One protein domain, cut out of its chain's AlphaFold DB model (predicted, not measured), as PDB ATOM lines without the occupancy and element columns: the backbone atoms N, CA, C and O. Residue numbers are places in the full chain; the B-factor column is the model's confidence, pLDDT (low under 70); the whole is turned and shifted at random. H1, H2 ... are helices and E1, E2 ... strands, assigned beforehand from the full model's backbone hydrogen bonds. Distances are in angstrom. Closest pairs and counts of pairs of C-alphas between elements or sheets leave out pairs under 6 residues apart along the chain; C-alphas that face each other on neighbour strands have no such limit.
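AT A GLANCE: This is residues 2 to 92 of the 183 residues of an uncharacterized protein of Pseudonocardia sediminis (UniProt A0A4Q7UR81). A small sheet of four strands has helix H1 over one face, and the longest helix, H3, lies beyond H1 on the side away from the sheet, meeting H1 with residues 53 to 55 and short H2 with residues 46 to 50. Residues 33 to 41, of which 39 to 41 belong to H3, stick out at one end of the long axis. The printed part has 91 residues with three named helices and four named strands, in the order E1 H1 H2 H3 E2 E3 E4; the sheet's order is E1 E4 E3 E2, mixed, and the class is mixed, helices and strands. It is only just compact, close to loose, with a radius of gyration of the C-alphas of 14.2 A, and elongated, spanning 47 by 26 by 21 A.

IN THESE COORDINATES: E1 is residues 3 to 6, 10.2 A from first to last C-alpha, beginning at C-alpha 3 (198.393, 195.184, 317.235). H1 is residues 14 to 25, 17.9 A. H2 is residues 27 to 30, 6.0 A. H3 is residues 39 to 56, 25.7 A, beginning at C-alpha 39 (204.650, 205.813, 336.778). E2 is residues 64 to 66, 6.7 A; E3 is residues 72 to 76, 13.3 A. E4 is residues 80 to 85, 16.6 A, ending at C-alpha 85 (181.602, 190.859, 317.239).

HOW THE PARTS SIT: E1, an edge strand, is parallel to E4 at 12 degrees, with N 5 and O 81 2.8 A apart, within hydrogen-bond range. E2, E3 and E4 form a meander, each strand the antiparallel neighbour of the one before. In the hairpin of E3 and E4, N 75 and O 82 are 2.9 A apart; in the hairpin of E2 and E3, N 64 and O 76 are 2.8 A apart, both within hydrogen-bond range. H1 is on the sheet at a height of 9.7 A, over E4 and E3, in two layers, a helix on one face of a sheet. On the local plane it stands at 28 degrees to E3, only just along the strands. The closest C-alphas of H1 and E4 are those of Cys 25 and Gly 80, 4.6 A apart. H1 and H2 are close but not clearly touching. H1, with residues 15 to 20 alone, touches H3, with residues 53 to 55 alone, at a steep tilt of 46 degrees, opposite ways; their closest C-alphas are those of Gln 16 and Leu 54, 4.8 A apart. H2 touches H3, the closest C-alphas being those of Leu 30 and Ala 46, 5.1 A apart. H2 and H3 are not on the sheet. Every O i to N i+4 pair is within hydrogen-bond range in H3, and 7 of 8 in H1; H2 is too short for such a pair.

THE WHOLE: The C-alphas of Thr 36 and Glu 89 are the two farthest apart, at 47.7 A. The printed part has no cut and no long link. Its mean pLDDT is 90.7, and residue 35 is under 70.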
ATOM      1  N   LEU A   2     201.763 197.412 314.477       84.44
ATOM      2  CA  LEU A   2     200.306 197.235 314.557       84.44
ATOM      3  C   LEU A   2     199.975 196.152 315.601       84.44
ATOM      4  O   LEU A   2     200.754 195.212 315.709       84.44
ATOM      5  N   SER A   3     198.875 196.254 316.343       89.38
ATOM      6  CA  SER A   3     198.393 195.184 317.235       89.38
ATOM      7  C   SER A   3     196.888 195.000 317.088       89.38
ATOM      8  O   SER A   3     196.172 196.001 317.024       89.38
ATOM      9  N   SER A   4     196.405 193.756 317.036       93.00
ATOM     10  CA  SER A   4     194.962 193.476 317.001       93.00
ATOM     11  C   SER A   4     194.385 193.202 318.388       93.00
ATOM     12  O   SER A   4     194.994 192.514 319.206       93.00
ATOM     13  N   TYR A   5     193.173 193.698 318.620       94.44
ATOM     14  CA  TYR A   5     192.391 193.489 319.832       94.44
ATOM     15  C   TYR A   5     191.033 192.899 319.460       94.44
ATOM     16  O   TYR A   5     190.218 193.554 318.803       94.44
ATOM     17  N   TRP A   6     190.801 191.663 319.894       95.38
ATOM     18  CA  TRP A   6     189.481 191.046 319.897       95.38
ATOM     19  C   TRP A   6     188.771 191.421 321.197       95.38
ATOM     20  O   TRP A   6     189.301 191.187 322.283       95.38
ATOM     21  N   VAL A   7     187.610 192.058 321.086       94.44
ATOM     22  CA  VAL A   7     186.866 192.586 322.231       94.44
ATOM     23  C   VAL A   7     185.576 191.799 322.379       94.44
ATOM     24  O   VAL A   7     184.704 191.902 321.524       94.44
ATOM     25  N   ASP A   8     185.440 191.049 323.468       91.19
ATOM     26  CA  ASP A   8     184.208 190.303 323.749       91.19
ATOM     27  C   ASP A   8     183.132 191.207 324.366       91.19
ATOM     28  O   ASP A   8     181.985 191.223 323.924       91.19
ATOM     29  N   GLU A   9     183.507 192.000 325.369       86.25
ATOM     30  CA  GLU A   9     182.590 192.877 326.092       86.25
ATOM     31  C   GLU A   9     183.309 194.140 326.579       86.25
ATOM     32  O   GLU A   9     184.475 194.106 326.978       86.25
ATOM     33  N   ILE A  10     182.588 195.262 326.575       82.69
ATOM     34  CA  ILE A  10     182.989 196.497 327.248       82.69
ATOM     35  C   ILE A  10     181.800 196.935 328.103       82.69
ATOM     36  O   ILE A  10     180.747 197.216 327.528       82.69
ATOM     37  N   PRO A  11     181.946 197.054 329.436       85.19
ATOM     38  CA  PRO A  11     180.866 197.449 330.339       85.19
ATOM     39  C   PRO A  11     180.637 198.973 330.301       85.19
ATOM     40  O   PRO A  11     180.646 199.649 331.327       85.19
ATOM     41  N   LEU A  12     180.509 199.529 329.096       85.19
ATOM     42  CA  LEU A  12     180.245 200.936 328.816       85.19
ATOM     43  C   LEU A  12     179.131 201.015 327.778       85.19
ATOM     44  O   LEU A  12     179.143 200.268 326.799       85.19
ATOM     45  N   ASP A  13     178.228 201.974 327.958       82.38
ATOM     46  CA  ASP A  13     177.052 202.135 327.110       82.38
ATOM     47  C   ASP A  13     177.176 203.326 326.150       82.38
ATOM     48  O   ASP A  13     177.900 204.303 326.377       82.38
ATOM     49  N   GLY A  14     176.412 203.267 325.059       81.81
ATOM     50  CA  GLY A  14     176.190 204.399 324.161       81.81
ATOM     51  C   GLY A  14     177.478 204.994 323.580       81.81
ATOM     52  O   GLY A  14     178.279 204.300 322.960       81.81
ATOM     53  N   ASN A  15     177.666 206.307 323.740       83.12
ATOM     54  CA  ASN A  15     178.796 207.030 323.141       83.12
ATOM     55  C   ASN A  15     180.158 206.657 323.764       83.12
ATOM     56  O   ASN A  15     181.194 206.713 323.095       83.12
ATOM     57  N   GLN A  16     180.157 206.240 325.033       90.50
ATOM     58  CA  GLN A  16     181.375 205.831 325.737       90.50
ATOM     59  C   GLN A  16     181.932 204.535 325.151       90.50
ATOM     60  O   GLN A  16     183.142 204.396 325.005       90.50
ATOM     61  N   HIS A  17     181.043 203.631 324.740       91.31
ATOM     62  CA  HIS A  17     181.395 202.368 324.106       91.31
ATOM     63  C   HIS A  17     182.206 202.565 322.814       91.31
ATOM     64  O   HIS A  17     183.316 202.054 322.679       91.31
ATOM     65  N   GLY A  18     181.687 203.368 321.876       91.38
ATOM     66  CA  GLY A  18     182.380 203.651 320.612       91.38
ATOM     67  C   GLY A  18     183.711 204.379 320.823       91.38
ATOM     68  O   GLY A  18     184.709 204.062 320.174       91.38
ATOM     69  N   SER A  19     183.748 205.304 321.784       94.31
ATOM     70  CA  SER A  19     184.972 206.029 322.145       94.31
ATOM     71  C   SER A  19     186.031 205.099 322.739       94.31
ATOM     72  O   SER A  19     187.201 205.209 322.379       94.31
ATOM     73  N   ALA A  20     185.635 204.142 323.583       94.44
ATOM     74  CA  ALA A  20     186.540 203.150 324.158       94.44
ATOM     75  C   ALA A  20     187.182 202.267 323.076       94.44
ATOM     76  O   ALA A  20     188.404 202.121 323.052       94.44
ATOM     77  N   LEU A  21     186.385 201.749 322.133       94.25
ATOM     78  CA  LEU A  21     186.897 200.956 321.008       94.25
ATOM     79  C   LEU A  21     187.923 201.739 320.179       94.25
ATOM     80  O   LEU A  21     188.988 201.226 319.841       94.25
ATOM     81  N   ARG A  22     187.643 203.012 319.898       94.88
ATOM     82  CA  ARG A  22     188.558 203.860 319.130       94.88
ATOM     83  C   ARG A  22     189.810 204.249 319.909       94.88
ATOM     84  O   ARG A  22     190.885 204.297 319.317       94.88
ATOM     85  N   LEU A  23     189.724 204.456 321.223       94.25
ATOM     86  CA  LEU A  23     190.900 204.671 322.076       94.25
ATOM     87  C   LEU A  23     191.820 203.443 322.098       94.25
ATOM     88  O   LEU A  23     193.035 203.605 321.975       94.25
ATOM     89  N   LEU A  24     191.261 202.228 322.166       92.88
ATOM     90  CA  LEU A  24     192.025 200.976 322.054       92.88
ATOM     91  C   LEU A  24     192.760 200.852 320.712       92.88
ATOM     92  O   LEU A  24     193.823 200.240 320.636       92.88
ATOM     93  N   CYS A  25     192.224 201.465 319.658       92.69
ATOM     94  CA  CYS A  25     192.841 201.489 318.339       92.69
ATOM     95  C   CYS A  25     194.051 202.445 318.272       92.69
ATOM     96  O   CYS A  25     194.962 202.227 317.471       92.69
ATOM     97  N   VAL A  26     194.116 203.478 319.124       92.56
ATOM     98  CA  VAL A  26     195.220 204.462 319.182       92.56
ATOM     99  C   VAL A  26     195.690 204.759 320.619       92.56
ATOM    100  O   VAL A  26     195.797 205.919 321.014       92.56
ATOM    101  N   PRO A  27     196.101 203.755 321.415       87.06
ATOM    102  CA  PRO A  27     196.297 203.909 322.864       87.06
ATOM    103  C   PRO A  27     197.395 204.919 323.233       87.06
ATOM    104  O   PRO A  27     197.418 205.480 324.326       87.06
ATOM    105  N   ARG A  28     198.307 205.215 322.296       87.56
ATOM    106  CA  ARG A  28     199.382 206.197 322.487       87.56
ATOM    107  C   ARG A  28     198.883 207.630 322.680       87.56
ATOM    108  O   ARG A  28     199.670 208.438 323.160       87.56
ATOM    109  N   VAL A  29     197.630 207.957 322.344       89.19
ATOM    110  CA  VAL A  29     197.057 209.293 322.612       89.19
ATOM    111  C   VAL A  29     196.932 209.592 324.108       89.19
ATOM    112  O   VAL A  29     196.934 210.755 324.495       89.19
ATOM    113  N   LEU A  30     196.891 208.553 324.947       88.69
ATOM    114  CA  LEU A  30     196.852 208.676 326.405       88.69
ATOM    115  C   LEU A  30     198.241 208.915 327.020       88.69
ATOM    116  O   LEU A  30     198.346 209.254 328.196       88.69
ATOM    117  N   ILE A  31     199.316 208.739 326.241       85.56
ATOM    118  CA  ILE A  31     200.700 208.817 326.718       85.56
ATOM    119  C   ILE A  31     201.342 210.116 326.227       85.56
ATOM    120  O   ILE A  31     201.524 210.333 325.027       85.56
ATOM    121  N   SER A  32     201.776 210.967 327.154       79.31
ATOM    122  CA  SER A  32     202.526 212.172 326.800       79.31
ATOM    123  C   SER A  32     203.964 211.857 326.383       79.31
ATOM    124  O   SER A  32     204.666 211.058 327.005       79.31
ATOM    125  N   ARG A  33     204.438 212.537 325.333       74.19
ATOM    126  CA  ARG A  33     205.770 212.315 324.739       74.19
ATOM    127  C   ARG A  33     206.922 212.966 325.509       74.19
ATOM    128  O   ARG A  33     208.066 212.584 325.298       74.19
ATOM    129  N   HIS A  34     206.631 213.929 326.380       74.88
ATOM    130  CA  HIS A  34     207.639 214.744 327.074       74.88
ATOM    131  C   HIS A  34     207.508 214.653 328.600       74.88
ATOM    132  O   HIS A  34     207.920 215.555 329.322       74.88
ATOM    133  N   GLU A  35     206.878 213.590 329.103       69.75
ATOM    134  CA  GLU A  35     206.498 213.518 330.511       69.75
ATOM    135  C   GLU A  35     207.607 213.026 331.440       69.75
ATOM    136  O   GLU A  35     208.045 211.868 331.408       69.75
ATOM    137  N   THR A  36     207.973 213.917 332.355       78.06
ATOM    138  CA  THR A  36     208.692 213.643 333.597       78.06
ATOM    139  C   THR A  36     207.704 213.252 334.697       78.06
ATOM    140  O   THR A  36     206.579 213.742 334.709       78.06
ATOM    141  N   GLY A  37     208.119 212.401 335.632       84.62
ATOM    142  CA  GLY A  37     207.289 211.974 336.763       84.62
ATOM    143  C   GLY A  37     207.335 210.469 336.989       84.62
ATOM    144  O   GLY A  37     207.867 209.708 336.171       84.62
ATOM    145  N   THR A  38     206.780 210.048 338.116       90.62
ATOM    146  CA  THR A  38     206.640 208.643 338.501       90.62
ATOM    147  C   THR A  38     205.601 207.926 337.624       90.62
ATOM    148  O   THR A  38     204.709 208.566 337.059       90.62
ATOM    149  N   PRO A  39     205.669 206.588 337.490       89.00
ATOM    150  CA  PRO A  39     204.650 205.813 336.778       89.00
ATOM    151  C   PRO A  39     203.217 206.066 337.275       89.00
ATOM    152  O   PRO A  39     202.289 206.111 336.471       89.00
ATOM    153  N   GLN A  40     203.039 206.275 338.582       90.19
ATOM    154  CA  GLN A  40     201.743 206.537 339.209       90.19
ATOM    155  C   GLN A  40     201.156 207.881 338.765       90.19
ATOM    156  O   GLN A  40     199.977 207.954 338.433       90.19
ATOM    157  N   GLU A  41     201.976 208.934 338.707       90.00
ATOM    158  CA  GLU A  41     201.544 210.258 338.235       90.00
ATOM    159  C   GLU A  41     201.147 210.220 336.756       90.00
ATOM    160  O   GLU A  41     200.124 210.790 336.368       90.00
ATOM    161  N   LYS A  42     201.912 209.489 335.935       89.38
ATOM    162  CA  LYS A  42     201.598 209.284 334.514       89.38
ATOM    163  C   LYS A  42     200.276 208.542 334.334       89.38
ATOM    164  O   LYS A  42     199.451 208.959 333.526       89.38
ATOM    165  N   LEU A  43     200.048 207.486 335.116       90.00
ATOM    166  CA  LEU A  43     198.801 206.724 335.081       90.00
ATOM    167  C   LEU A  43     197.598 207.578 335.505       90.00
ATOM    168  O   LEU A  43     196.576 207.572 334.824       90.00
ATOM    169  N   ALA A  44     197.727 208.345 336.592       90.12
ATOM    170  CA  ALA A  44     196.662 209.226 337.065       90.12
ATOM    171  C   ALA A  44     196.269 210.252 335.993       90.12
ATOM    172  O   ALA A  44     195.084 210.471 335.739       90.12
ATOM    173  N   ARG A  45     197.254 210.836 335.303       89.06
ATOM    174  CA  ARG A  45     196.993 211.780 334.215       89.06
ATOM    175  C   ARG A  45     196.375 211.116 332.986       89.06
ATOM    176  O   ARG A  45     195.416 211.660 332.444       89.06
ATOM    177  N   ALA A  46     196.892 209.960 332.570       91.62
ATOM    178  CA  ALA A  46     196.318 209.185 331.472       91.62
ATOM    179  C   ALA A  46     194.842 208.855 331.743       91.62
ATOM    180  O   ALA A  46     194.013 209.034 330.857       91.62
ATOM    181  N   SER A  47     194.498 208.489 332.984       92.62
ATOM    182  CA  SER A  47     193.115 208.221 333.393       92.62
ATOM    183  C   SER A  47     192.213 209.459 333.296       92.62
ATOM    184  O   SER A  47     191.090 209.365 332.811       92.62
ATOM    185  N   VAL A  48     192.702 210.646 333.680       93.12
ATOM    186  CA  VAL A  48     191.937 211.901 333.521       93.12
ATOM    187  C   VAL A  48     191.673 212.215 332.044       93.12
ATOM    188  O   VAL A  48     190.566 212.620 331.685       93.12
ATOM    189  N   VAL A  49     192.673 212.021 331.181       93.19
ATOM    190  CA  VAL A  49     192.541 212.237 329.730       93.19
ATOM    191  C   VAL A  49     191.582 211.218 329.110       93.19
ATOM    192  O   VAL A  49     190.704 211.595 328.338       93.19
ATOM    193  N   GLU A  50     191.703 209.945 329.482       94.44
ATOM    194  CA  GLU A  50     190.807 208.873 329.047       94.44
ATOM    195  C   GLU A  50     189.351 209.175 329.418       94.44
ATOM    196  O   GLU A  50     188.479 209.134 328.555       94.44
ATOM    197  N   GLN A  51     189.081 209.566 330.666       93.44
ATOM    198  CA  GLN A  51     187.731 209.934 331.102       93.44
ATOM    199  C   GLN A  51     187.157 211.111 330.307       93.44
ATOM    200  O   GLN A  51     185.964 211.118 330.001       93.44
ATOM    201  N   ALA A  52     187.989 212.100 329.961       93.50
ATOM    202  CA  ALA A  52     187.565 213.204 329.107       93.50
ATOM    203  C   ALA A  52     187.171 212.702 327.710       93.50
ATOM    204  O   ALA A  52     186.084 213.027 327.242       93.50
ATOM    205  N   PHE A  53     187.985 211.846 327.089       94.62
ATOM    206  CA  PHE A  53     187.669 211.258 325.785       94.62
ATOM    207  C   PHE A  53     186.427 210.365 325.804       94.62
ATOM    208  O   PHE A  53     185.611 210.439 324.888       94.62
ATOM    209  N   LEU A  54     186.238 209.553 326.846       93.62
ATOM    210  CA  LEU A  54     185.039 208.725 326.981       93.62
ATOM    211  C   LEU A  54     183.778 209.585 327.111       93.62
ATOM    212  O   LEU A  54     182.756 209.272 326.503       93.62
ATOM    213  N   ARG A  55     183.838 210.673 327.888       92.75
ATOM    214  CA  ARG A  55     182.702 211.583 328.089       92.75
ATOM    215  C   ARG A  55     182.382 212.396 326.834       92.75
ATOM    216  O   ARG A  55     181.217 212.471 326.451       92.75
ATOM    217  N   ASP A  56     183.395 213.012 326.237       93.25
ATOM    218  CA  ASP A  56     183.220 214.016 325.182       93.25
ATOM    219  C   ASP A  56     183.135 213.382 323.780       93.25
ATOM    220  O   ASP A  56     182.690 214.026 322.831       93.25
ATOM    221  N   GLY A  57     183.494 212.101 323.659       92.56
ATOM    222  CA  GLY A  57     183.629 211.401 322.390       92.56
ATOM    223  C   GLY A  57     185.068 211.426 321.882       92.56
ATOM    224  O   GLY A  57     185.800 212.401 322.073       92.56
ATOM    225  N   PHE A  58     185.476 210.352 321.203       93.44
ATOM    226  CA  PHE A  58     186.802 210.253 320.602       93.44
ATOM    227  C   PHE A  58     186.740 209.961 319.097       93.44
ATOM    228  O   PHE A  58     186.293 208.901 318.650       93.44
ATOM    229  N   GLU A  59     187.235 210.924 318.324       91.94
ATOM    230  CA  GLU A  59     187.416 210.874 316.874       91.94
ATOM    231  C   GLU A  59     188.896 211.122 316.572       91.94
ATOM    232  O   GLU A  59     189.509 212.029 317.139       91.94
ATOM    233  N   HIS A  60     189.477 210.343 315.661       91.38
ATOM    234  CA  HIS A  60     190.857 210.540 315.230       91.38
ATOM    235  C   HIS A  60     190.954 210.312 313.717       91.38
ATOM    236  O   HIS A  60     190.480 209.282 313.244       91.38
ATOM    237  N   PRO A  61     191.578 211.224 312.947       90.81
ATOM    238  CA  PRO A  61     191.569 211.162 311.481       90.81
ATOM    239  C   PRO A  61     192.262 209.916 310.914       90.81
ATOM    240  O   PRO A  61     191.926 209.472 309.822       90.81
ATOM    241  N   ASP A  62     193.203 209.337 311.662       90.44
ATOM    242  CA  ASP A  62     193.904 208.110 311.259       90.44
ATOM    243  C   ASP A  62     193.123 206.820 311.578       90.44
ATOM    244  O   ASP A  62     193.661 205.729 311.379       90.44
ATOM    245  N   ILE A  63     191.902 206.921 312.118       95.88
ATOM    246  CA  ILE A  63     191.036 205.765 312.361       95.88
ATOM    247  C   ILE A  63     190.104 205.569 311.165       95.88
ATOM    248  O   ILE A  63     189.419 206.490 310.731       95.88
ATOM    249  N   SER A  64     190.061 204.338 310.670       96.81
ATOM    250  CA  SER A  64     189.131 203.880 309.645       96.81
ATOM    251  C   SER A  64     188.205 202.823 310.236       96.81
ATOM    252  O   SER A  64     188.670 201.799 310.749       96.81
ATOM    253  N   ASP A  65     186.899 203.074 310.178       96.38
ATOM    254  CA  ASP A  65     185.885 202.125 310.630       96.38
ATOM    255  C   ASP A  65     185.638 201.044 309.563       96.38
ATOM    256  O   ASP A  65     185.656 201.303 308.358       96.38
ATOM    257  N   PHE A  66     185.366 199.817 310.004       96.56
ATOM    258  CA  PHE A  66     184.968 198.702 309.146       96.56
ATOM    259  C   PHE A  66     183.972 197.779 309.861       96.56
ATOM    260  O   PHE A  66     183.703 197.904 311.054       96.56
ATOM    261  N   GLY A  67     183.416 196.826 309.115       91.06
ATOM    262  CA  GLY A  67     182.360 195.944 309.606       91.06
ATOM    263  C   GLY A  67     180.963 196.498 309.334       91.06
ATOM    264  O   GLY A  67     180.777 197.544 308.710       91.06
ATOM    265  N   VAL A  68     179.955 195.744 309.755       91.06
ATOM    266  CA  VAL A  68     178.544 196.097 309.570       91.06
ATOM    267  C   VAL A  68     177.957 196.316 310.951       91.06
ATOM    268  O   VAL A  68     177.947 195.382 311.735       91.06
ATOM    269  N   ARG A  69     177.428 197.511 311.238       85.62
ATOM    270  CA  ARG A  69     177.031 197.951 312.594       85.62
ATOM    271  C   ARG A  69     176.191 196.951 313.405       85.62
ATOM    272  O   ARG A  69     176.338 196.894 314.616       85.62
ATOM    273  N   ALA A  70     175.307 196.188 312.761       89.12
ATOM    274  CA  ALA A  70     174.473 195.178 313.430       89.12
ATOM    275  C   ALA A  70     175.175 193.819 313.645       89.12
ATOM    276  O   ALA A  70     174.678 192.984 314.389       89.12
ATOM    277  N   ILE A  71     176.298 193.591 312.965       93.31
ATOM    278  CA  ILE A  71     177.081 192.354 312.980       93.31
ATOM    279  C   ILE A  71     178.333 192.532 313.835       93.31
ATOM    280  O   ILE A  71     178.596 191.691 314.681       93.31
ATOM    281  N   ALA A  72     179.089 193.613 313.635       94.81
ATOM    282  CA  ALA A  72     180.329 193.895 314.346       94.81
ATOM    283  C   ALA A  72     180.694 195.384 314.295       94.81
ATOM    284  O   ALA A  72     180.310 196.100 313.364       94.81
ATOM    285  N   THR A  73     181.507 195.815 315.257       95.19
ATOM    286  CA  THR A  73     182.209 197.101 315.220       95.19
ATOM    287  C   THR A  73     183.695 196.845 315.001       95.19
ATOM    288  O   THR A  73     184.338 196.212 315.836       95.19
ATOM    289  N   GLY A  74     184.249 197.337 313.895       96.00
ATOM    290  CA  GLY A  74     185.679 197.289 313.611       96.00
ATOM    291  C   GLY A  74     186.261 198.688 313.454       96.00
ATOM    292  O   GLY A  74     185.643 199.547 312.827       96.00
ATOM    293  N   CYS A  75     187.456 198.919 313.985       96.50
ATOM    294  CA  CYS A  75     188.240 200.112 313.676       96.50
ATOM    295  C   CYS A  75     189.723 199.769 313.517       96.50
ATOM    296  O   CYS A  75     190.266 198.915 314.215       96.50
ATOM    297  N   ALA A  76     190.379 200.405 312.553       96.94
ATOM    298  CA  ALA A  76     191.797 200.234 312.273       96.94
ATOM    299  C   ALA A  76     192.496 201.591 312.272       96.94
ATOM    300  O   ALA A  76     191.938 202.587 311.825       96.94
ATOM    301  N   SER A  77     193.739 201.621 312.732       95.38
ATOM    302  CA  SER A  77     194.626 202.776 312.666       95.38
ATOM    303  C   SER A  77     196.048 202.315 312.366       95.38
ATOM    304  O   SER A  77     196.318 201.126 312.199       95.38
ATOM    305  N   TRP A  78     196.986 203.258 312.344       91.94
ATOM    306  CA  TRP A  78     198.410 202.937 312.323       91.94
ATOM    307  C   TRP A  78     198.860 202.053 313.499       91.94
ATOM    308  O   TRP A  78     199.780 201.244 313.371       91.94
ATOM    309  N   SER A  79     198.273 202.273 314.678       89.38
ATOM    310  CA  SER A  79     198.763 201.696 315.933       89.38
ATOM    311  C   SER A  79     198.068 200.391 316.293       89.38
ATOM    312  O   SER A  79     198.688 199.556 316.947       89.38
ATOM    313  N   GLY A  80     196.825 200.190 315.860       93.31
ATOM    314  CA  GLY A  80     196.084 198.990 316.211       93.31
ATOM    315  C   GLY A  80     194.853 198.739 315.358       93.31
ATOM    316  O   GLY A  80     194.410 199.594 314.594       93.31
ATOM    317  N   VAL A  81     194.311 197.540 315.513       96.19
ATOM    318  CA  VAL A  81     193.043 197.090 314.942       96.19
ATOM    319  C   VAL A  81     192.193 196.602 316.099       96.19
ATOM    320  O   VAL A  81     192.663 195.822 316.916       96.19
ATOM    321  N   VAL A  82     190.955 197.057 316.195       96.69
ATOM    322  CA  VAL A  82     190.018 196.626 317.230       96.69
ATOM    323  C   VAL A  82     188.795 196.061 316.540       96.69
ATOM    324  O   VAL A  82     188.300 196.644 315.572       96.69
ATOM    325  N   TYR A  83     188.315 194.927 317.031       97.06
ATOM    326  CA  TYR A  83     187.127 194.280 316.503       97.06
ATOM    327  C   TYR A  83     186.290 193.696 317.625       97.06
ATOM    328  O   TYR A  83     186.782 192.923 318.444       97.06
ATOM    329  N   GLN A  84     185.017 194.071 317.626       95.88
ATOM    330  CA  GLN A  84     184.014 193.555 318.536       95.88
ATOM    331  C   GLN A  84     182.893 192.885 317.734       95.88
ATOM    332  O   GLN A  84     182.167 193.584 317.014       95.88
ATOM    333  N   PRO A  85     182.732 191.556 317.832       95.44
ATOM    334  CA  PRO A  85     181.602 190.859 317.239       95.44
ATOM    335  C   PRO A  85     180.317 191.093 318.052       95.44
ATOM    336  O   PRO A  85     180.317 190.978 319.273       95.44
ATOM    337  N   HIS A  86     179.199 191.344 317.369       92.56
ATOM    338  CA  HIS A  86     177.851 191.393 317.968       92.56
ATOM    339  C   HIS A  86     177.015 190.173 317.577       92.56
ATOM    340  O   HIS A  86     176.258 189.642 318.384       92.56
ATOM    341  N   ALA A  87     177.167 189.710 316.334       92.56
ATOM    342  CA  ALA A  87     176.467 188.555 315.779       92.56
ATOM    343  C   ALA A  87     177.501 187.518 315.308       92.56
ATOM    344  O   ALA A  87     177.955 187.540 314.162       92.56
ATOM    345  N   THR A  88     177.945 186.661 316.232       86.56
ATOM    346  CA  THR A  88     179.149 185.819 316.087       86.56
ATOM    347  C   THR A  88     179.120 184.889 314.875       86.56
ATOM    348  O   THR A  88     180.158 184.681 314.253       86.56
ATOM    349  N   GLU A  89     177.950 184.379 314.486       90.69
ATOM    350  CA  GLU A  89     177.795 183.504 313.314       90.69
ATOM    351  C   GLU A  89     177.971 184.242 311.978       90.69
ATOM    352  O   GLU A  89     178.299 183.628 310.964       90.69
ATOM    353  N   GLN A  90     177.740 185.556 311.962       92.94
ATOM    354  CA  GLN A  90     177.835 186.404 310.774       92.94
ATOM    355  C   GLN A  90     179.128 187.229 310.749       92.94
ATOM    356  O   GLN A  90     179.410 187.874 309.739       92.94
ATOM    357  N   CYS A  91     179.893 187.234 311.842       94.38
ATOM    358  CA  CYS A  91     181.141 187.974 311.988       94.38
ATOM    359  C   CYS A  91     182.310 187.336 311.238       94.38
ATOM    360  O   CYS A  91     182.324 186.143 310.937       94.38
ATOM    361  N   LEU A  92     183.350 188.145 311.033       94.44
ATOM    362  CA  LEU A  92     184.694 187.638 310.780       94.44
ATOM    363  C   LEU A  92     185.147 186.738 311.927       94.44
ATOM    364  O   LEU A  92     184.890 187.022 313.098       94.44
TER     365      LEU A  92